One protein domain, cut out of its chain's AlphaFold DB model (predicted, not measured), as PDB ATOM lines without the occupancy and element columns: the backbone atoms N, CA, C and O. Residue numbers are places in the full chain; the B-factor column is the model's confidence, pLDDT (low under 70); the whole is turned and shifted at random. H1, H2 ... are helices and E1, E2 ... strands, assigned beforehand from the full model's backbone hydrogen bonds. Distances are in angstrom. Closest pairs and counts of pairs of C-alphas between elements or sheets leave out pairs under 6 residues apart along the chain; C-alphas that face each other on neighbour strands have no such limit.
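Overview. This is residues 32 to 99 and 207 to 288 of the 587 residues of the protein "C2 domain-containing protein" of Diploscapter pachys (UniProt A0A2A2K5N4). Two long antiparallel strands, E1 and E5, run side by side as a strongly twisted ribbon through the middle, with E8 along residues 32 to 37 of E1 on one side and three short strands, E4, E3 and E2, one after another along E5 on the other side. A small hairpin of E6 and E7 lies far out at one end of the longest axis, H2 lies off the sheet toward the opposite end, and the short H1 grazes the sheet. The printed part has 150 residues, with three named helices and eight named strands, which follow one another along the chain as E1, H1, E2, E3, H2, E4, E5, E6, E7, H3 and E8; the larger sheet is branched, with the neighbour pairs E1 and E5, E1 and E8, E2 and E5, E3 and E5, and E4 and E5, each antiparallel. The class is mixed, helices and strands, with 65 of the 150 residues in named elements, under half. The whole is loose, with a radius of gyration of the C-alphas of 19.3 A and spans of 61 by 42 by 27 A.

Along the chain. E1, residues 32 to 45, begins at C-alpha 32 (58.316, 155.547, 86.075), bends by 57 degrees at residue 35 and measures 38.4 A from first to last C-alpha. Residues 46 to 70 hold no named element, but residues 54 to 55 pair briefly, antiparallel, with residues 44 to 45 of E1. H1 is residues 71 to 75, E2 residues 80 to 82 and E3 residues 87 to 89. After the cut come H2, residues 208 to 214 and 9.7 A long, and E4, residues 221 to 223. E5, residues 240 to 251, begins at C-alpha 240 (32.502, 179.591, 78.674) and measures 34.3 A. E6 is residues 258 to 261, E7 residues 268 to 271 and H3 residues 274 to 277. E8, residues 282 to 287, measures 15.5 A and ends at C-alpha 287 (57.680, 159.611, 86.879).

Arrangement. In the branched sheet E5 has four neighbours, E1 on one side and E2, E3 and E4 on the other side. E1 and E5 are antiparallel at 148 degrees, with N 40 and O 245 at 2.9 A and N 44 and O 241 at 2.8 A. The pairing on the other side of E5 is staggered. E4 and E5 form a hairpin beside residues 240 to 242, with N 221 and O 242 at 2.8 A. E3 pairs beside residues 244 to 246, with N 87 and O 246 at 2.9 A. E2 pairs beside residues 249 to 251, with N 81 and O 250 at 2.7 A. E8 lies on the other side of E1 from E5 and is antiparallel to E1, with N 35 and O 284 at 2.9 A. H1 only grazes the sheet with residues 71 to 74; the closest C-alphas of E1 and H1, those of Ile 38 and Ala 73, are 8.0 A apart. H2 and H3 are not on the sheet, and H1 touches neither of them. The hairpin of E6 and E7, antiparallel at 137 degrees, has N 260 and O 269 at 2.8 A; both strands are apart from E1. In H1 and H2 every O i to N i+4 pair is within hydrogen-bond range, and H3 is too short for such a pair.

Size, cuts and confidence. The C-alphas farthest apart, those of Asn 207 and Gly 266, are 62.4 A apart, while the first and last printed C-alphas are 6.0 A apart. Residues 100 to 206 are not printed, and C-alphas 99 and 207 stand 15.6 A apart across this cut. The links E1 to H1 and E4 to E5 are long, with 25 and 16 residues. The mean pLDDT of the printed part is 76.9, and 40 residues are under 70, among them residues 91 to 99, 214 to 218, 254 to 258 and 270 to 280.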
ATOM      1  N   ALA A  32      59.706 155.174  86.300       86.88
ATOM      2  CA  ALA A  32      58.316 155.547  86.075       86.88
ATOM      3  C   ALA A  32      57.367 154.361  86.287       86.88
ATOM      4  O   ALA A  32      57.757 153.200  86.209       86.88
ATOM      5  N   GLU A  33      56.092 154.671  86.503       87.94
ATOM      6  CA  GLU A  33      55.021 153.688  86.635       87.94
ATOM      7  C   GLU A  33      53.887 153.996  85.658       87.94
ATOM      8  O   GLU A  33      53.535 155.155  85.430       87.94
ATOM      9  N   SER A  34      53.264 152.955  85.104       87.00
ATOM     10  CA  SER A  34      52.041 153.124  84.317       87.00
ATOM     11  C   SER A  34      50.854 153.311  85.256       87.00
ATOM     12  O   SER A  34      50.478 152.382  85.971       87.00
ATOM     13  N   LYS A  35      50.230 154.489  85.224       87.19
ATOM     14  CA  LYS A  35      49.022 154.799  85.995       87.19
ATOM     15  C   LYS A  35      47.822 155.032  85.088       87.19
ATOM     16  O   LYS A  35      47.950 155.591  83.998       87.19
ATOM     17  N   PHE A  36      46.649 154.609  85.551       86.81
ATOM     18  CA  PHE A  36      45.397 154.716  84.811       86.81
ATOM     19  C   PHE A  36      44.490 155.737  85.479       86.81
ATOM     20  O   PHE A  36      44.332 155.746  86.699       86.81
ATOM     21  N   PHE A  37      43.881 156.590  84.665       87.12
ATOM     22  CA  PHE A  37      43.017 157.651  85.146       87.12
ATOM     23  C   PHE A  37      41.722 157.714  84.345       87.12
ATOM     24  O   PHE A  37      41.719 157.533  83.124       87.12
ATOM     25  N   ILE A  38      40.619 157.991  85.033       87.06
ATOM     26  CA  ILE A  38      39.370 158.419  84.397       87.06
ATOM     27  C   ILE A  38      39.304 159.936  84.500       87.06
ATOM     28  O   ILE A  38      39.619 160.511  85.542       87.06
ATOM     29  N   GLU A  39      38.890 160.574  83.409       87.19
ATOM     30  CA  GLU A  39      38.775 162.023  83.320       87.19
ATOM     31  C   GLU A  39      37.369 162.421  82.919       87.19
ATOM     32  O   GLU A  39      36.799 161.874  81.973       87.19
ATOM     33  N   VAL A  40      36.836 163.412  83.620       89.06
ATOM     34  CA  VAL A  40      35.559 164.034  83.293       89.06
ATOM     35  C   VAL A  40      35.703 165.543  83.327       89.06
ATOM     36  O   VAL A  40      36.542 166.102  84.036       89.06
ATOM     37  N   PHE A  41      34.854 166.219  82.567       88.94
ATOM     38  CA  PHE A  41      34.883 167.665  82.450       88.94
ATOM     39  C   PHE A  41      33.547 168.249  82.880       88.94
ATOM     40  O   PHE A  41      32.499 167.804  82.421       88.94
ATOM     41  N   GLN A  42      33.568 169.280  83.723       91.44
ATOM     42  CA  GLN A  42      32.377 170.095  83.956       91.44
ATOM     43  C   GLN A  42      32.473 171.332  83.078       91.44
ATOM     44  O   GLN A  42      33.382 172.150  83.226       91.44
ATOM     45  N   ASN A  43      31.522 171.456  82.158       90.25
ATOM     46  CA  ASN A  43      31.468 172.531  81.180       90.25
ATOM     47  C   ASN A  43      30.310 173.462  81.508       90.25
ATOM     48  O   ASN A  43      29.166 173.031  81.652       90.25
ATOM     49  N   GLN A  44      30.598 174.756  81.617       91.69
ATOM     50  CA  GLN A  44      29.603 175.769  81.931       91.69
ATOM     51  C   GLN A  44      29.646 176.927  80.939       91.69
ATOM     52  O   GLN A  44      30.685 177.278  80.383       91.69
ATOM     53  N   ARG A  45      28.484 177.544  80.735       91.06
ATOM     54  CA  ARG A  45      28.313 178.757  79.939       91.06
ATOM     55  C   ARG A  45      27.532 179.810  80.712       91.06
ATOM     56  O   ARG A  45      26.638 179.469  81.488       91.06
ATOM     57  N   LYS A  46      27.823 181.079  80.452       90.69
ATOM     58  CA  LYS A  46      27.010 182.219  80.892       90.69
ATOM     59  C   LYS A  46      26.569 183.042  79.686       90.69
ATOM     60  O   LYS A  46      27.250 183.067  78.661       90.69
ATOM     61  N   ALA A  47      25.412 183.695  79.778       85.44
ATOM     62  CA  ALA A  47      25.011 184.658  78.756       85.44
ATOM     63  C   ALA A  47      25.803 185.962  78.938       85.44
ATOM     64  O   ALA A  47      26.159 186.314  80.057       85.44
ATOM     65  N   LYS A  48      26.045 186.710  77.853       77.56
ATOM     66  CA  LYS A  48      26.867 187.940  77.881       77.56
ATOM     67  C   LYS A  48      26.378 189.013  78.866       77.56
ATOM     68  O   LYS A  48      27.164 189.852  79.274       77.56
ATOM     69  N   LEU A  49      25.096 188.984  79.228       79.50
ATOM     70  CA  LEU A  49      24.447 189.956  80.115       79.50
ATOM     71  C   LEU A  49      24.158 189.392  81.516       79.50
ATOM     72  O   LEU A  49      23.443 190.017  82.292       79.50
ATOM     73  N   THR A  50      24.652 188.194  81.836       80.19
ATOM     74  CA  THR A  50      24.394 187.527  83.119       80.19
ATOM     75  C   THR A  50      25.678 186.960  83.698       80.19
ATOM     76  O   THR A  50      26.438 186.308  82.987       80.19
ATOM     77  N   GLU A  51      25.866 187.082  85.006       80.19
ATOM     78  CA  GLU A  51      27.013 186.476  85.699       80.19
ATOM     79  C   GLU A  51      26.777 185.009  86.102       80.19
ATOM     80  O   GLU A  51      27.703 184.313  86.515       80.19
ATOM     81  N   ALA A  52      25.551 184.501  85.941       88.25
ATOM     82  CA  ALA A  52      25.185 183.143  86.327       88.25
ATOM     83  C   ALA A  52      25.688 182.092  85.321       88.25
ATOM     84  O   ALA A  52      25.233 182.023  84.175       88.25
ATOM     85  N   TRP A  53      26.580 181.221  85.789       89.94
ATOM     86  CA  TRP A  53      27.068 180.062  85.049       89.94
ATOM     87  C   TRP A  53      26.077 178.898  85.103       89.94
ATOM     88  O   TRP A  53      25.560 178.558  86.166       89.94
ATOM     89  N   LYS A  54      25.833 178.258  83.958       90.88
ATOM     90  CA  LYS A  54      24.957 177.085  83.834       90.88
ATOM     91  C   LYS A  54      25.665 175.954  83.090       90.88
ATOM     92  O   LYS A  54      26.451 176.261  82.191       90.88
ATOM     93  N   PRO A  55      25.384 174.679  83.408       89.88
ATOM     94  CA  PRO A  55      25.907 173.549  82.647       89.88
ATOM     95  C   PRO A  55      25.603 173.674  81.150       89.88
ATOM     96  O   PRO A  55      24.532 174.148  80.755       89.88
ATOM     97  N   VAL A  56      26.556 173.276  80.310       85.88
ATOM     98  CA  VAL A  56      26.338 173.189  78.862       85.88
ATOM     99  C   VAL A  56      25.400 172.011  78.587       85.88
ATOM    100  O   VAL A  56      25.577 170.929  79.131       85.88
ATOM    101  N   ASP A  57      24.361 172.249  77.783       83.94
ATOM    102  CA  ASP A  57      23.382 171.243  77.344       83.94
ATOM    103  C   ASP A  57      22.737 170.413  78.471       83.94
ATOM    104  O   ASP A  57      22.328 169.276  78.264       83.94
ATOM    105  N   ASN A  58      22.617 171.004  79.667       84.00
ATOM    106  CA  ASN A  58      22.110 170.362  80.887       84.00
ATOM    107  C   ASN A  58      22.888 169.101  81.319       84.00
ATOM    108  O   ASN A  58      22.384 168.338  82.140       84.00
ATOM    109  N   LYS A  59      24.115 168.906  80.818       86.19
ATOM    110  CA  LYS A  59      25.024 167.841  81.250       86.19
ATOM    111  C   LYS A  59      25.985 168.390  82.297       86.19
ATOM    112  O   LYS A  59      26.698 169.360  82.044       86.19
ATOM    113  N   GLU A  60      25.997 167.792  83.485       86.19
ATOM    114  CA  GLU A  60      26.882 168.241  84.564       86.19
ATOM    115  C   GLU A  60      28.336 167.815  84.329       86.19
ATOM    116  O   GLU A  60      29.245 168.622  84.532       86.19
ATOM    117  N   PHE A  61      28.534 166.585  83.850       89.12
ATOM    118  CA  PHE A  61      29.831 165.996  83.532       89.12
ATOM    119  C   PHE A  61      29.823 165.482  82.096       89.12
ATOM    120  O   PHE A  61      28.877 164.819  81.675       89.12
ATOM    121  N   THR A  62      30.877 165.768  81.341       87.56
ATOM    122  CA  THR A  62      31.002 165.345  79.946       87.56
ATOM    123  C   THR A  62      32.386 164.795  79.633       87.56
ATOM    124  O   THR A  62      33.334 165.005  80.397       87.56
ATOM    125  N   SER A  63      32.520 164.129  78.484       83.62
ATOM    126  CA  SER A  63      33.826 163.839  77.890       83.62
ATOM    127  C   SER A  63      34.504 165.135  77.412       83.62
ATOM    128  O   SER A  63      33.903 166.217  77.430       83.62
ATOM    129  N   GLU A  64      35.780 165.049  77.023       80.88
ATOM    130  CA  GLU A  64      36.605 166.204  76.630       80.88
ATOM    131  C   GLU A  64      35.995 167.012  75.470       80.88
ATOM    132  O   GLU A  64      36.001 168.245  75.491       80.88
ATOM    133  N   ASN A  65      35.417 166.318  74.487       80.19
ATOM    134  CA  ASN A  65      34.729 166.894  73.327       80.19
ATOM    135  C   ASN A  65      33.255 167.258  73.605       80.19
ATOM    136  O   ASN A  65      32.571 167.751  72.711       80.19
ATOM    137  N   MET A  66      32.777 167.068  74.840       80.56
ATOM    138  CA  MET A  66      31.398 167.316  75.283       80.56
ATOM    139  C   MET A  66      30.327 166.419  74.634       80.56
ATOM    140  O   MET A  66      29.130 166.689  74.780       80.56
ATOM    141  N   GLU A  67      30.720 165.357  73.927       80.75
ATOM    142  CA  GLU A  67      29.775 164.488  73.217       80.75
ATOM    143  C   GLU A  67      29.029 163.567  74.190       80.75
ATOM    144  O   GLU A  67      27.796 163.469  74.142       80.75
ATOM    145  N   ASP A  68      29.746 162.997  75.155       82.00
ATOM    146  CA  ASP A  68      29.214 161.994  76.075       82.00
ATOM    147  C   ASP A  68      28.771 162.621  77.397       82.00
ATOM    148  O   ASP A  68      29.377 163.579  77.881       82.00
ATOM    149  N   ASP A  69      27.701 162.083  77.983       85.62
ATOM    150  CA  ASP A  69      27.340 162.346  79.378       85.62
ATOM    151  C   ASP A  69      28.130 161.384  80.271       85.62
ATOM    152  O   ASP A  69      28.021 160.165  80.139       85.62
ATOM    153  N   MET A  70      28.955 161.938  81.157       85.00
ATOM    154  CA  MET A  70      29.881 161.176  81.997       85.00
ATOM    155  C   MET A  70      29.366 161.005  83.427       85.00
ATOM    156  O   MET A  70      30.137 160.641  84.314       85.00
ATOM    157  N   LYS A  71      28.076 161.254  83.678       83.31
ATOM    158  CA  LYS A  71      27.474 161.056  85.000       83.31
ATOM    159  C   LYS A  71      27.676 159.631  85.525       83.31
ATOM    160  O   LYS A  71      28.085 159.453  86.668       83.31
ATOM    161  N   ASP A  72      27.487 158.627  84.672       78.56
ATOM    162  CA  ASP A  72      27.667 157.222  85.049       78.56
ATOM    163  C   ASP A  72      29.112 156.914  85.472       78.56
ATOM    164  O   ASP A  72      29.325 156.094  86.362       78.56
ATOM    165  N   ALA A  73      30.102 157.599  84.888       78.12
ATOM    166  CA  ALA A  73      31.509 157.460  85.263       78.12
ATOM    167  C   ALA A  73      31.817 158.049  86.645       78.12
ATOM    168  O   ALA A  73      32.835 157.696  87.217       78.12
ATOM    169  N   MET A  74      30.968 158.936  87.180       80.25
ATOM    170  CA  MET A  74      31.092 159.457  88.548       80.25
ATOM    171  C   MET A  74      30.487 158.496  89.580       80.25
ATOM    172  O   MET A  74      30.911 158.482  90.734       80.25
ATOM    173  N   GLU A  75      29.513 157.680  89.166       77.38
ATOM    174  CA  GLU A  75      28.712 156.821  90.047       77.38
ATOM    175  C   GLU A  75      29.110 155.333  89.978       77.38
ATOM    176  O   GLU A  75      28.868 154.581  90.922       77.38
ATOM    177  N   SER A  76      29.736 154.890  88.884       69.62
ATOM    178  CA  SER A  76      30.071 153.488  88.622       69.62
ATOM    179  C   SER A  76      31.399 153.349  87.889       69.62
ATOM    180  O   SER A  76      31.715 154.080  86.957       69.62
ATOM    181  N   THR A  77      32.163 152.332  88.273       66.62
ATOM    182  CA  THR A  77      33.529 152.140  87.796       66.62
ATOM    183  C   THR A  77      33.674 151.154  86.630       66.62
ATOM    184  O   THR A  77      34.793 150.886  86.229       66.62
ATOM    185  N   PHE A  78      32.588 150.585  86.083       70.38
ATOM    186  CA  PHE A  78      32.549 149.698  84.890       70.38
ATOM    187  C   PHE A  78      33.867 148.968  84.535       70.38
ATOM    188  O   PHE A  78      34.512 149.264  83.533       70.38
ATOM    189  N   GLY A  79      34.282 148.003  85.367       74.31
ATOM    190  CA  GLY A  79      35.510 147.219  85.139       74.31
ATOM    191  C   GLY A  79      36.794 147.789  85.763       74.31
ATOM    192  O   GLY A  79      37.845 147.155  85.653       74.31
ATOM    193  N   TRP A  80      36.703 148.913  86.468       82.44
ATOM    194  CA  TRP A  80      37.774 149.586  87.211       82.44
ATOM    195  C   TRP A  80      37.433 149.701  88.703       82.44
ATOM    196  O   TRP A  80      36.275 149.564  89.065       82.44
ATOM    197  N   ASP A  81      38.391 149.941  89.582       85.81
ATOM    198  CA  ASP A  81      38.183 150.322  90.982       85.81
ATOM    199  C   ASP A  81      38.858 151.680  91.212       85.81
ATOM    200  O   ASP A  81      39.927 151.943  90.659       85.81
ATOM    201  N   TYR A  82      38.218 152.570  91.977       88.44
ATOM    202  CA  TYR A  82      38.828 153.851  92.338       88.44
ATOM    203  C   TYR A  82      39.946 153.618  93.351       88.44
ATOM    204  O   TYR A  82      39.713 153.067  94.425       88.44
ATOM    205  N   VAL A  83      41.144 154.084  93.016       89.38
ATOM    206  CA  VAL A  83      42.328 154.037  93.887       89.38
ATOM    207  C   VAL A  83      42.455 155.335  94.686       89.38
ATOM    208  O   VAL A  83      42.984 155.346  95.795       89.38
ATOM    209  N   SER A  84      41.944 156.441  94.141       89.94
ATOM    210  CA  SER A  84      41.963 157.756  94.780       89.94
ATOM    211  C   SER A  84      40.576 158.397  94.827       89.94
ATOM    212  O   SER A  84      39.625 157.928  94.209       89.94
ATOM    213  N   ASN A  85      40.473 159.534  95.517       91.06
ATOM    214  CA  ASN A  85      39.331 160.433  95.363       91.06
ATOM    215  C   ASN A  85      39.422 161.200  94.035       91.06
ATOM    216  O   ASN A  85      40.520 161.384  93.494       91.06
ATOM    217  N   TRP A  86      38.277 161.684  93.551       89.38
ATOM    218  CA  TRP A  86      38.225 162.675  92.478       89.38
ATOM    219  C   TRP A  86      38.964 163.939  92.904       89.38
ATOM    220  O   TRP A  86      38.689 164.503  93.964       89.38
ATOM    221  N   ARG A  87      39.883 164.393  92.057       87.69
ATOM    222  CA  ARG A  87      40.615 165.645  92.243       87.69
ATOM    223  C   ARG A  87      40.459 166.534  91.024       87.69
ATOM    224  O   ARG A  87      40.366 166.048  89.898       87.69
ATOM    225  N   VAL A  88      40.423 167.836  91.263       84.94
ATOM    226  CA  VAL A  88      40.468 168.828  90.194       84.94
ATOM    227  C   VAL A  88      41.922 168.958  89.751       84.94
ATOM    228  O   VAL A  88      42.819 169.025  90.586       84.94
ATOM    229  N   ILE A  89      42.157 168.915  88.443       77.62
ATOM    230  CA  ILE A  89      43.483 169.110  87.850       77.62
ATOM    231  C   ILE A  89      43.316 170.072  86.682       77.62
ATOM    232  O   ILE A  89      42.330 169.993  85.950       77.62
ATOM    233  N   ASN A  90      44.279 170.964  86.468       72.75
ATOM    234  CA  ASN A  90      44.286 171.809  85.278       72.75
ATOM    235  C   ASN A  90      44.364 170.943  84.000       72.75
ATOM    236  O   ASN A  90      45.038 169.910  83.951       72.75
ATOM    237  N   THR A  91      43.669 171.343  82.932       66.12
ATOM    238  CA  THR A  91      43.693 170.611  81.651       66.12
ATOM    239  C   THR A  91      45.040 170.784  80.938       66.12
ATOM    240  O   THR A  91      45.403 169.975  80.086       66.12
ATOM    241  N   HIS A  92      45.815 171.802  81.328       55.94
ATOM    242  CA  HIS A  92      47.108 172.177  80.752       55.94
ATOM    243  C   HIS A  92      48.327 171.804  81.619       55.94
ATOM    244  O   HIS A  92      49.224 172.619  81.812       55.94
ATOM    245  N   GLU A  93      48.434 170.558  82.089       53.88
ATOM    246  CA  GLU A  93      49.730 170.040  82.585       53.88
ATOM    247  C   GLU A  93      50.795 169.936  81.474       53.88
ATOM    248  O   GLU A  93      51.983 169.772  81.752       53.88
ATOM    249  N   MET A  94      50.411 170.086  80.200       51.19
ATOM    250  CA  MET A  94      51.390 170.382  79.159       51.19
ATOM    251  C   MET A  94      51.958 171.777  79.416       51.19
ATOM    252  O   MET A  94      51.311 172.780  79.117       51.19
ATOM    253  N   TRP A  95      53.179 171.828  79.951       54.34
ATOM    254  CA  TRP A  95      53.946 173.052  80.174       54.34
ATOM    255  C   TRP A  95      54.308 173.736  78.843       54.34
ATOM    256  O   TRP A  95      55.429 173.661  78.331       54.34
ATOM    257  N   VAL A  96      53.311 174.402  78.265       52.38
ATOM    258  CA  VAL A  96      53.406 175.242  77.075       52.38
ATOM    259  C   VAL A  96      53.246 176.679  77.549       52.38
ATOM    260  O   VAL A  96      52.153 177.233  77.580       52.38
ATOM    261  N   THR A  97      54.354 177.289  77.966       50.06
ATOM    262  CA  THR A  97      54.399 178.743  78.161       50.06
ATOM    263  C   THR A  97      54.093 179.412  76.821       50.06
ATOM    264  O   THR A  97      54.685 179.000  75.821       50.06
ATOM    265  N   ASP A  98      53.196 180.402  76.800       49.44
ATOM    266  CA  ASP A  98      52.695 181.105  75.606       49.44
ATOM    267  C   ASP A  98      53.619 181.055  74.375       49.44
ATOM    268  O   ASP A  98      54.724 181.595  74.390       49.44
ATOM    269  N   THR A  99      53.130 180.388  73.320       45.31
ATOM    270  CA  THR A  99      53.534 180.385  71.890       45.31
ATOM    271  C   THR A  99      55.028 180.464  71.498       45.31
ATOM    272  O   THR A  99      55.355 180.626  70.323       45.31
ATOM    273  N   ASN A 207      60.597 178.416  84.417       71.94
ATOM    274  CA  ASN A 207      60.784 177.273  85.296       71.94
ATOM    275  C   ASN A 207      59.439 176.543  85.435       71.94
ATOM    276  O   ASN A 207      58.462 177.161  85.846       71.94
ATOM    277  N   CYS A 208      59.388 175.248  85.098       67.81
ATOM    278  CA  CYS A 208      58.148 174.466  85.186       67.81
ATOM    279  C   CYS A 208      57.578 174.453  86.611       67.81
ATOM    280  O   CYS A 208      56.382 174.649  86.774       67.81
ATOM    281  N   LEU A 209      58.418 174.300  87.643       71.19
ATOM    282  CA  LEU A 209      57.965 174.299  89.038       71.19
ATOM    283  C   LEU A 209      57.351 175.647  89.409       71.19
ATOM    284  O   LEU A 209      56.230 175.698  89.896       71.19
ATOM    285  N   THR A 210      58.029 176.747  89.082       73.62
ATOM    286  CA  THR A 210      57.494 178.091  89.338       73.62
ATOM    287  C   THR A 210      56.232 178.383  88.521       73.62
ATOM    288  O   THR A 210      55.341 179.087  88.987       73.62
ATOM    289  N   TYR A 211      56.129 177.852  87.299       70.50
ATOM    290  CA  TYR A 211      54.904 177.934  86.505       70.50
ATOM    291  C   TYR A 211      53.760 177.163  87.169       70.50
ATOM    292  O   TYR A 211      52.684 177.731  87.333       70.50
ATOM    293  N   LEU A 212      53.994 175.924  87.605       67.31
ATOM    294  CA  LEU A 212      53.004 175.110  88.311       67.31
ATOM    295  C   LEU A 212      52.561 175.763  89.627       67.31
ATOM    296  O   LEU A 212      51.371 175.810  89.892       67.31
ATOM    297  N   GLU A 213      53.477 176.348  90.403       72.12
ATOM    298  CA  GLU A 213      53.141 177.120  91.612       72.12
ATOM    299  C   GLU A 213      52.301 178.372  91.303       72.12
ATOM    300  O   GLU A 213      51.475 178.786  92.113       72.12
ATOM    301  N   SER A 214      52.508 178.990  90.132       68.25
ATOM    302  CA  SER A 214      51.726 180.154  89.688       68.25
ATOM    303  C   SER A 214      50.324 179.791  89.200       68.25
ATOM    304  O   SER A 214      49.426 180.639  89.191       68.25
ATOM    305  N   LEU A 215      50.143 178.541  88.769       63.50
ATOM    306  CA  LEU A 215      48.839 177.970  88.515       63.50
ATOM    307  C   LEU A 215      48.232 177.669  89.886       63.50
ATOM    308  O   LEU A 215      48.332 176.560  90.398       63.50
ATOM    309  N   GLU A 216      47.607 178.677  90.496       59.69
ATOM    310  CA  GLU A 216      46.665 178.449  91.597       59.69
ATOM    311  C   GLU A 216      45.740 177.269  91.217       59.69
ATOM    312  O   GLU A 216      45.484 177.043  90.028       59.69
ATOM    313  N   ASP A 217      45.230 176.511  92.192       59.16
ATOM    314  CA  ASP A 217      44.241 175.440  91.977       59.16
ATOM    315  C   ASP A 217      42.891 176.042  91.529       59.16
ATOM    316  O   ASP A 217      41.881 176.022  92.231       59.16
ATOM    317  N   ARG A 218      42.890 176.715  90.371       60.47
ATOM    318  CA  ARG A 218      41.786 177.544  89.879       60.47
ATOM    319  C   ARG A 218      40.613 176.693  89.458       60.47
ATOM    320  O   ARG A 218      39.497 177.202  89.363       60.47
ATOM    321  N   GLY A 219      40.868 175.420  89.168       72.44
ATOM    322  CA  GLY A 219      39.928 174.432  88.676       72.44
ATOM    323  C   GLY A 219      39.305 174.756  87.323       72.44
ATOM    324  O   GLY A 219      39.027 173.831  86.577       72.44
ATOM    325  N   TRP A 220      39.109 176.027  86.976       84.25
ATOM    326  CA  TRP A 220      38.417 176.507  85.795       84.25
ATOM    327  C   TRP A 220      39.374 177.153  84.800       84.25
ATOM    328  O   TRP A 220      40.101 178.090  85.117       84.25
ATOM    329  N   GLU A 221      39.278 176.707  83.558       84.25
ATOM    330  CA  GLU A 221      39.776 177.400  82.379       84.25
ATOM    331  C   GLU A 221      38.609 178.106  81.704       84.25
ATOM    332  O   GLU A 221      37.477 177.614  81.740       84.25
ATOM    333  N   VAL A 222      38.865 179.233  81.055       83.69
ATOM    334  CA  VAL A 222      37.829 180.051  80.420       83.69
ATOM    335  C   VAL A 222      38.051 180.173  78.922       83.69
ATOM    336  O   VAL A 222      39.157 179.983  78.435       83.69
ATOM    337  N   ALA A 223      36.984 180.456  78.181       85.38
ATOM    338  CA  ALA A 223      37.039 180.726  76.751       85.38
ATOM    339  C   ALA A 223      36.021 181.807  76.373       85.38
ATOM    340  O   ALA A 223      34.917 181.887  76.932       85.38
ATOM    341  N   LEU A 224      36.375 182.624  75.380       84.00
ATOM    342  CA  LEU A 224      35.494 183.671  74.854       84.00
ATOM    343  C   LEU A 224      34.176 183.088  74.333       84.00
ATOM    344  O   LEU A 224      33.100 183.573  74.693       84.00
ATOM    345  N   ASP A 225      34.250 182.009  73.552       83.75
ATOM    346  CA  ASP A 225      33.097 181.281  73.027       83.75
ATOM    347  C   ASP A 225      33.429 179.800  72.742       83.75
ATOM    348  O   ASP A 225      34.425 179.267  73.219       83.75
ATOM    349  N   LYS A 226      32.550 179.101  72.010       82.12
ATOM    350  CA  LYS A 226      32.662 177.659  71.726       82.12
ATOM    351  C   LYS A 226      33.769 177.272  70.736       82.12
ATOM    352  O   LYS A 226      34.093 176.095  70.660       82.12
ATOM    353  N   ASN A 227      34.264 178.221  69.949       81.56
ATOM    354  CA  ASN A 227      35.238 178.001  68.883       81.56
ATOM    355  C   ASN A 227      36.644 178.474  69.280       81.56
ATOM    356  O   ASN A 227      37.573 178.337  68.488       81.56
ATOM    357  N   GLN A 228      36.793 179.066  70.467       79.25
ATOM    358  CA  GLN A 228      38.067 179.565  70.973       79.25
ATOM    359  C   GLN A 228      38.726 178.538  71.901       79.25
ATOM    360  O   GLN A 228      38.017 177.797  72.590       79.25
ATOM    361  N   PRO A 229      40.069 178.479  71.928       78.81
ATOM    362  CA  PRO A 229      40.780 177.654  72.892       78.81
ATOM    363  C   PRO A 229      40.494 178.129  74.321       78.81
ATOM    364  O   PRO A 229      40.246 179.311  74.559       78.81
ATOM    365  N   TYR A 230      40.534 177.189  75.264       79.88
ATOM    366  CA  TYR A 230      40.488 177.499  76.688       79.88
ATOM    367  C   TYR A 230      41.843 178.032  77.163       79.88
ATOM    368  O   TYR A 230      42.888 177.603  76.671       79.88
ATOM    369  N   HIS A 231      41.826 178.949  78.127       73.94
ATOM    370  CA  HIS A 231      43.018 179.531  78.738       73.94
ATOM    371  C   HIS A 231      42.837 179.714  80.256       73.94
ATOM    372  O   HIS A 231      41.719 179.756  80.770       73.94
ATOM    373  N   ALA A 232      43.947 179.787  80.995       71.25
ATOM    374  CA  ALA A 232      43.954 179.716  82.467       71.25
ATOM    375  C   ALA A 232      43.716 181.059  83.196       71.25
ATOM    376  O   ALA A 232      43.608 181.100  84.425       71.25
ATOM    377  N   VAL A 233      43.695 182.181  82.471       69.75
ATOM    378  CA  VAL A 233      43.621 183.536  83.049       69.75
ATOM    379  C   VAL A 233      42.372 184.249  82.546       69.75
ATOM    380  O   VAL A 233      42.248 184.482  81.356       69.75
ATOM    381  N   GLU A 234      41.462 184.645  83.433       70.88
ATOM    382  CA  GLU A 234      40.303 185.450  83.029       70.88
ATOM    383  C   GLU A 234      40.746 186.862  82.613       70.88
ATOM    384  O   GLU A 234      41.389 187.572  83.387       70.88
ATOM    385  N   VAL A 235      40.422 187.259  81.381       69.75
ATOM    386  CA  VAL A 235      40.763 188.569  80.795       69.75
ATOM    387  C   VAL A 235      39.515 189.452  80.638       69.75
ATOM    388  O   VAL A 235      39.624 190.663  80.454       69.75
ATOM    389  N   GLY A 236      38.321 188.876  80.790       75.56
ATOM    390  CA  GLY A 236      37.037 189.560  80.696       75.56
ATOM    391  C   GLY A 236      36.356 189.318  79.347       75.56
ATOM    392  O   GLY A 236      36.972 189.351  78.285       75.56
ATOM    393  N   GLY A 237      35.038 189.102  79.385       82.25
ATOM    394  CA  GLY A 237      34.222 188.813  78.199       82.25
ATOM    395  C   GLY A 237      34.054 187.324  77.882       82.25
ATOM    396  O   GLY A 237      33.291 186.980  76.976       82.25
ATOM    397  N   GLU A 238      34.687 186.430  78.643       88.00
ATOM    398  CA  GLU A 238      34.539 184.985  78.487       88.00
ATOM    399  C   GLU A 238      33.122 184.519  78.809       88.00
ATOM    400  O   GLU A 238      32.539 184.883  79.829       88.00
ATOM    401  N   THR A 239      32.549 183.691  77.934       89.81
ATOM    402  CA  THR A 239      31.186 183.153  78.103       89.81
ATOM    403  C   THR A 239      31.170 181.666  78.414       89.81
ATOM    404  O   THR A 239      30.103 181.105  78.684       89.81
ATOM    405  N   ARG A 240      32.336 181.014  78.393       89.62
ATOM    406  CA  ARG A 240      32.502 179.591  78.674       89.62
ATOM    407  C   ARG A 240      33.587 179.363  79.707       89.62
ATOM    408  O   ARG A 240      34.571 180.094  79.742       89.62
ATOM    409  N   ARG A 241      33.395 178.323  80.516       89.25
ATOM    410  CA  ARG A 241      34.417 177.793  81.411       89.25
ATOM    411  C   ARG A 241      34.343 176.278  81.505       89.25
ATOM    412  O   ARG A 241      33.261 175.701  81.391       89.25
ATOM    413  N   ARG A 242      35.485 175.645  81.733       88.50
ATOM    414  CA  ARG A 242      35.643 174.197  81.834       88.50
ATOM    415  C   ARG A 242      36.548 173.858  83.006       88.50
ATOM    416  O   ARG A 242      37.555 174.523  83.193       88.50
ATOM    417  N   ARG A 243      36.207 172.813  83.757       88.38
ATOM    418  CA  ARG A 243      37.089 172.217  84.769       88.38
ATOM    419  C   ARG A 243      37.263 170.732  84.534       88.38
ATOM    420  O   ARG A 243      36.285 170.065  84.197       88.38
ATOM    421  N   ARG A 244      38.481 170.231  84.720       88.75
ATOM    422  CA  ARG A 244      38.830 168.816  84.569       88.75
ATOM    423  C   ARG A 244      38.923 168.163  85.943       88.75
ATOM    424  O   ARG A 244      39.567 168.681  86.852       88.75
ATOM    425  N   LEU A 245      38.250 167.029  86.083       88.62
ATOM    426  CA  LEU A 245      38.311 166.177  87.258       88.62
ATOM    427  C   LEU A 245      38.909 164.844  86.850       88.62
ATOM    428  O   LEU A 245      38.572 164.293  85.802       88.62
ATOM    429  N   VAL A 246      39.797 164.339  87.692       88.38
ATOM    430  CA  VAL A 246      40.571 163.136  87.429       88.38
ATOM    431  C   VAL A 246      40.528 162.239  88.659       88.38
ATOM    432  O   VAL A 246      40.604 162.724  89.791       88.38
ATOM    433  N   VAL A 247      40.425 160.933  88.444       89.31
ATOM    434  CA  VAL A 247      40.523 159.918  89.498       89.31
ATOM    435  C   VAL A 247      41.459 158.803  89.056       89.31
ATOM    436  O   VAL A 247      41.399 158.357  87.909       89.31
ATOM    437  N   GLU A 248      42.356 158.386  89.950       90.88
ATOM    438  CA  GLU A 248      43.219 157.230  89.720       90.88
ATOM    439  C   GLU A 248      42.392 155.954  89.838       90.88
ATOM    440  O   GLU A 248      41.605 155.796  90.778       90.88
ATOM    441  N   VAL A 249      42.570 155.051  88.881       87.94
ATOM    442  CA  VAL A 249      41.849 153.784  88.830       87.94
ATOM    443  C   VAL A 249      42.786 152.610  88.639       87.94
ATOM    444  O   VAL A 249      43.824 152.713  87.992       87.94
ATOM    445  N   GLU A 250      42.372 151.457  89.141       86.88
ATOM    446  CA  GLU A 250      42.986 150.175  88.834       86.88
ATOM    447  C   GLU A 250      41.968 149.260  88.173       86.88
ATOM    448  O   GLU A 250      40.759 149.413  88.330       86.88
ATOM    449  N   ARG A 251      42.430 148.321  87.356       78.75
ATOM    450  CA  ARG A 251      41.506 147.429  86.664       78.75
ATOM    451  C   ARG A 251      41.024 146.342  87.615       78.75
ATOM    452  O   ARG A 251      41.852 145.650  88.201       78.75
ATOM    453  N   LYS A 252      39.707 146.096  87.651       79.00
ATOM    454  CA  LYS A 252      39.130 144.972  88.402       79.00
ATOM    455  C   LYS A 252      39.799 143.671  87.973       79.00
ATOM    456  O   LYS A 252      39.774 143.309  86.792       79.00
ATOM    457  N   SER A 253      40.362 142.955  88.940       70.19
ATOM    458  CA  SER A 253      40.983 141.644  88.725       70.19
ATOM    459  C   SER A 253      39.948 140.581  88.333       70.19
ATOM    460  O   SER A 253      40.221 139.736  87.483       70.19
ATOM    461  N   ASN A 254      38.727 140.688  88.867       68.00
ATOM    462  CA  ASN A 254      37.625 139.756  88.642       68.00
ATOM    463  C   ASN A 254      36.419 140.466  88.011       68.00
ATOM    464  O   ASN A 254      35.484 140.870  88.698       68.00
ATOM    465  N   ILE A 255      36.429 140.619  86.686       67.44
ATOM    466  CA  ILE A 255      35.238 141.066  85.950       67.44
ATOM    467  C   ILE A 255      34.374 139.830  85.664       67.44
ATOM    468  O   ILE A 255      34.797 138.921  84.944       67.44
ATOM    469  N   GLU A 256      33.165 139.782  86.227       65.31
ATOM    470  CA  GLU A 256      32.219 138.692  85.981       65.31
ATOM    471  C   GLU A 256      31.749 138.691  84.522       65.31
ATOM    472  O   GLU A 256      31.156 139.654  84.032       65.31
ATOM    473  N   LYS A 257      31.969 137.576  83.818       63.94
ATOM    474  CA  LYS A 257      31.397 137.375  82.483       63.94
ATOM    475  C   LYS A 257      29.904 137.115  82.623       63.94
ATOM    476  O   LYS A 257      29.493 136.218  83.359       63.94
ATOM    477  N   ARG A 258      29.081 137.845  81.876       65.62
ATOM    478  CA  ARG A 258      27.631 137.627  81.867       65.62
ATOM    479  C   ARG A 258      27.224 136.780  80.672       65.62
ATOM    480  O   ARG A 258      27.835 136.822  79.606       65.62
ATOM    481  N   ARG A 259      26.158 136.002  80.852       70.31
ATOM    482  CA  ARG A 259      25.588 135.174  79.790       70.31
ATOM    483  C   ARG A 259      24.861 136.072  78.782       70.31
ATOM    484  O   ARG A 259      23.820 136.639  79.108       70.31
ATOM    485  N   ARG A 260      25.380 136.198  77.560       70.50
ATOM    486  CA  ARG A 260      24.771 136.942  76.443       70.50
ATOM    487  C   ARG A 260      24.368 135.969  75.338       70.50
ATOM    488  O   ARG A 260      25.075 135.011  75.061       70.50
ATOM    489  N   LYS A 261      23.215 136.193  74.702       69.38
ATOM    490  CA  LYS A 261      22.802 135.424  73.521       69.38
ATOM    491  C   LYS A 261      23.498 136.006  72.291       69.38
ATOM    492  O   LYS A 261      23.303 137.181  71.983       69.38
ATOM    493  N   ASN A 262      24.313 135.209  71.612       67.12
ATOM    494  CA  ASN A 262      24.928 135.576  70.347       67.12
ATOM    495  C   ASN A 262      23.822 135.640  69.279       67.12
ATOM    496  O   ASN A 262      23.190 134.627  68.977       67.12
ATOM    497  N   LEU A 263      23.538 136.837  68.754       69.94
ATOM    498  CA  LEU A 263      22.400 137.062  67.851       69.94
ATOM    499  C   LEU A 263      22.565 136.360  66.493       69.94
ATOM    500  O   LEU A 263      21.565 136.069  65.844       69.94
ATOM    501  N   PHE A 264      23.804 136.062  66.091       67.75
ATOM    502  CA  PHE A 264      24.124 135.399  64.825       67.75
ATOM    503  C   PHE A 264      24.086 133.872  64.928       67.75
ATOM    504  O   PHE A 264      23.710 133.203  63.973       67.75
ATOM    505  N   VAL A 265      24.458 133.317  66.085       72.00
ATOM    506  CA  VAL A 265      24.597 131.859  66.285       72.00
ATOM    507  C   VAL A 265      23.459 131.282  67.144       72.00
ATOM    508  O   VAL A 265      23.308 130.071  67.269       72.00
ATOM    509  N   GLY A 266      22.636 132.129  67.769       70.62
ATOM    510  CA  GLY A 266      21.516 131.722  68.626       70.62
ATOM    511  C   GLY A 266      21.920 131.078  69.959       70.62
ATOM    512  O   GLY A 266      21.047 130.824  70.792       70.62
ATOM    513  N   GLN A 267      23.216 130.850  70.187       72.25
ATOM    514  CA  GLN A 267      23.777 130.249  71.395       72.25
ATOM    515  C   GLN A 267      24.080 131.291  72.474       72.25
ATOM    516  O   GLN A 267      24.306 132.468  72.196       72.25
ATOM    517  N   PHE A 268      24.070 130.849  73.729       72.25
ATOM    518  CA  PHE A 268      24.505 131.663  74.857       72.25
ATOM    519  C   PHE A 268      26.020 131.562  75.020       72.25
ATOM    520  O   PHE A 268      26.561 130.465  75.096       72.25
ATOM    521  N   GLU A 269      26.680 132.706  75.137       72.69
ATOM    522  CA  GLU A 269      28.109 132.823  75.393       72.69
ATOM    523  C   GLU A 269      28.339 133.664  76.653       72.69
ATOM    524  O   GLU A 269      27.567 134.576  76.964       72.69
ATOM    525  N   TYR A 270      29.390 133.348  77.406       66.81
ATOM    526  CA  TYR A 270      29.845 134.177  78.517       66.81
ATOM    527  C   TYR A 270      30.806 135.234  77.983       66.81
ATOM    528  O   TYR A 270      31.980 134.951  77.743       66.81
ATOM    529  N   ALA A 271      30.305 136.453  77.819       63.56
ATOM    530  CA  ALA A 271      31.064 137.578  77.295       63.56
ATOM    531  C   ALA A 271      30.950 138.788  78.228       63.56
ATOM    532  O   ALA A 271      29.977 138.946  78.971       63.56
ATOM    533  N   TYR A 272      31.961 139.646  78.185       62.12
ATOM    534  CA  TYR A 272      31.892 140.979  78.777       62.12
ATOM    535  C   TYR A 272      30.876 141.828  77.992       62.12
ATOM    536  O   TYR A 272      30.725 141.649  76.778       62.12
ATOM    537  N   ARG A 273      30.145 142.737  78.649       59.88
ATOM    538  CA  ARG A 273      29.395 143.768  77.916       59.88
ATOM    539  C   ARG A 273      30.398 144.690  77.230       59.88
ATOM    540  O   ARG A 273      31.444 144.983  77.794       59.88
ATOM    541  N   GLU A 274      30.041 145.232  76.064       55.09
ATOM    542  CA  GLU A 274      30.811 146.339  75.477       55.09
ATOM    543  C   GLU A 274      30.954 147.479  76.496       55.09
ATOM    544  O   GLU A 274      32.061 147.976  76.670       55.09
ATOM    545  N   SER A 275      29.895 147.789  77.269       55.22
ATOM    546  CA  SER A 275      29.908 148.775  78.370       55.22
ATOM    547  C   SER A 275      30.959 148.526  79.456       55.22
ATOM    548  O   SER A 275      31.349 149.475  80.121       55.22
ATOM    549  N   ASP A 276      31.443 147.290  79.629       55.72
ATOM    550  CA  ASP A 276      32.506 146.963  80.598       55.72
ATOM    551  C   ASP A 276      33.886 147.476  80.134       55.72
ATOM    552  O   ASP A 276      34.873 147.369  80.860       55.72
ATOM    553  N   PHE A 277      33.959 148.020  78.915       56.53
ATOM    554  CA  PHE A 277      35.142 148.633  78.317       56.53
ATOM    555  C   PHE A 277      34.871 150.036  77.753       56.53
ATOM    556  O   PHE A 277      35.747 150.587  77.091       56.53
ATOM    557  N   TYR A 278      33.679 150.614  77.977       56.09
ATOM    558  CA  TYR A 278      33.297 151.902  77.369       56.09
ATOM    559  C   TYR A 278      34.164 153.071  77.853       56.09
ATOM    560  O   TYR A 278      34.321 154.050  77.129       56.09
ATOM    561  N   PHE A 279      34.779 152.960  79.036       61.03
ATOM    562  CA  PHE A 279      35.719 153.959  79.536       61.03
ATOM    563  C   PHE A 279      37.152 153.530  79.234       61.03
ATOM    564  O   PHE A 279      37.741 152.700  79.934       61.03
ATOM    565  N   ILE A 280      37.719 154.112  78.177       62.78
ATOM    566  CA  ILE A 280      39.158 154.051  77.931       62.78
ATOM    567  C   ILE A 280      39.807 154.990  78.948       62.78
ATOM    568  O   ILE A 280      39.834 156.205  78.761       62.78
ATOM    569  N   SER A 281      40.308 154.424  80.045       72.19
ATOM    570  CA  SER A 281      41.163 155.148  80.982       72.19
ATOM    571  C   SER A 281      42.336 155.775  80.226       72.19
ATOM    572  O   SER A 281      42.967 155.107  79.397       72.19
ATOM    573  N   ARG A 282      42.677 157.022  80.543       81.56
ATOM    574  CA  ARG A 282      43.937 157.617  80.105       81.56
ATOM    575  C   ARG A 282      45.081 156.900  80.816       81.56
ATOM    576  O   ARG A 282      45.011 156.655  82.019       81.56
ATOM    577  N   ILE A 283      46.108 156.539  80.058       82.12
ATOM    578  CA  ILE A 283      47.314 155.897  80.581       82.12
ATOM    579  C   ILE A 283      48.394 156.968  80.643       82.12
ATOM    580  O   ILE A 283      48.686 157.602  79.629       82.12
ATOM    581  N   TYR A 284      48.970 157.156  81.823       84.81
ATOM    582  CA  TYR A 284      50.057 158.094  82.065       84.81
ATOM    583  C   TYR A 284      51.305 157.340  82.522       84.81
ATOM    584  O   TYR A 284      51.224 156.478  83.396       84.81
ATOM    585  N   GLU A 285      52.456 157.682  81.942       83.81
ATOM    586  CA  GLU A 285      53.775 157.326  82.481       83.81
ATOM    587  C   GLU A 285      54.075 158.317  83.612       83.81
ATOM    588  O   GLU A 285      54.358 159.494  83.383       83.81
ATOM    589  N   HIS A 286      53.900 157.870  84.851       84.00
ATOM    590  CA  HIS A 286      54.075 158.691  86.038       84.00
ATOM    591  C   HIS A 286      55.502 158.545  86.558       84.00
ATOM    592  O   HIS A 286      55.880 157.504  87.090       84.00
ATOM    593  N   HIS A 287      56.299 159.600  86.413       82.25
ATOM    594  CA  HIS A 287      57.680 159.611  86.879       82.25
ATOM    595  C   HIS A 287      57.752 160.057  88.340       82.25
ATOM    596  O   HIS A 287      57.353 161.167  88.683       82.25
ATOM    597  N   THR A 288      58.327 159.212  89.191       76.12
ATOM    598  CA  THR A 288      58.601 159.534  90.604       76.12
ATOM    599  C   THR A 288      59.812 160.453  90.778       76.12
ATOM    600  O   THR A 288      60.011 161.041  91.839       76.12
TER     601      THR A 288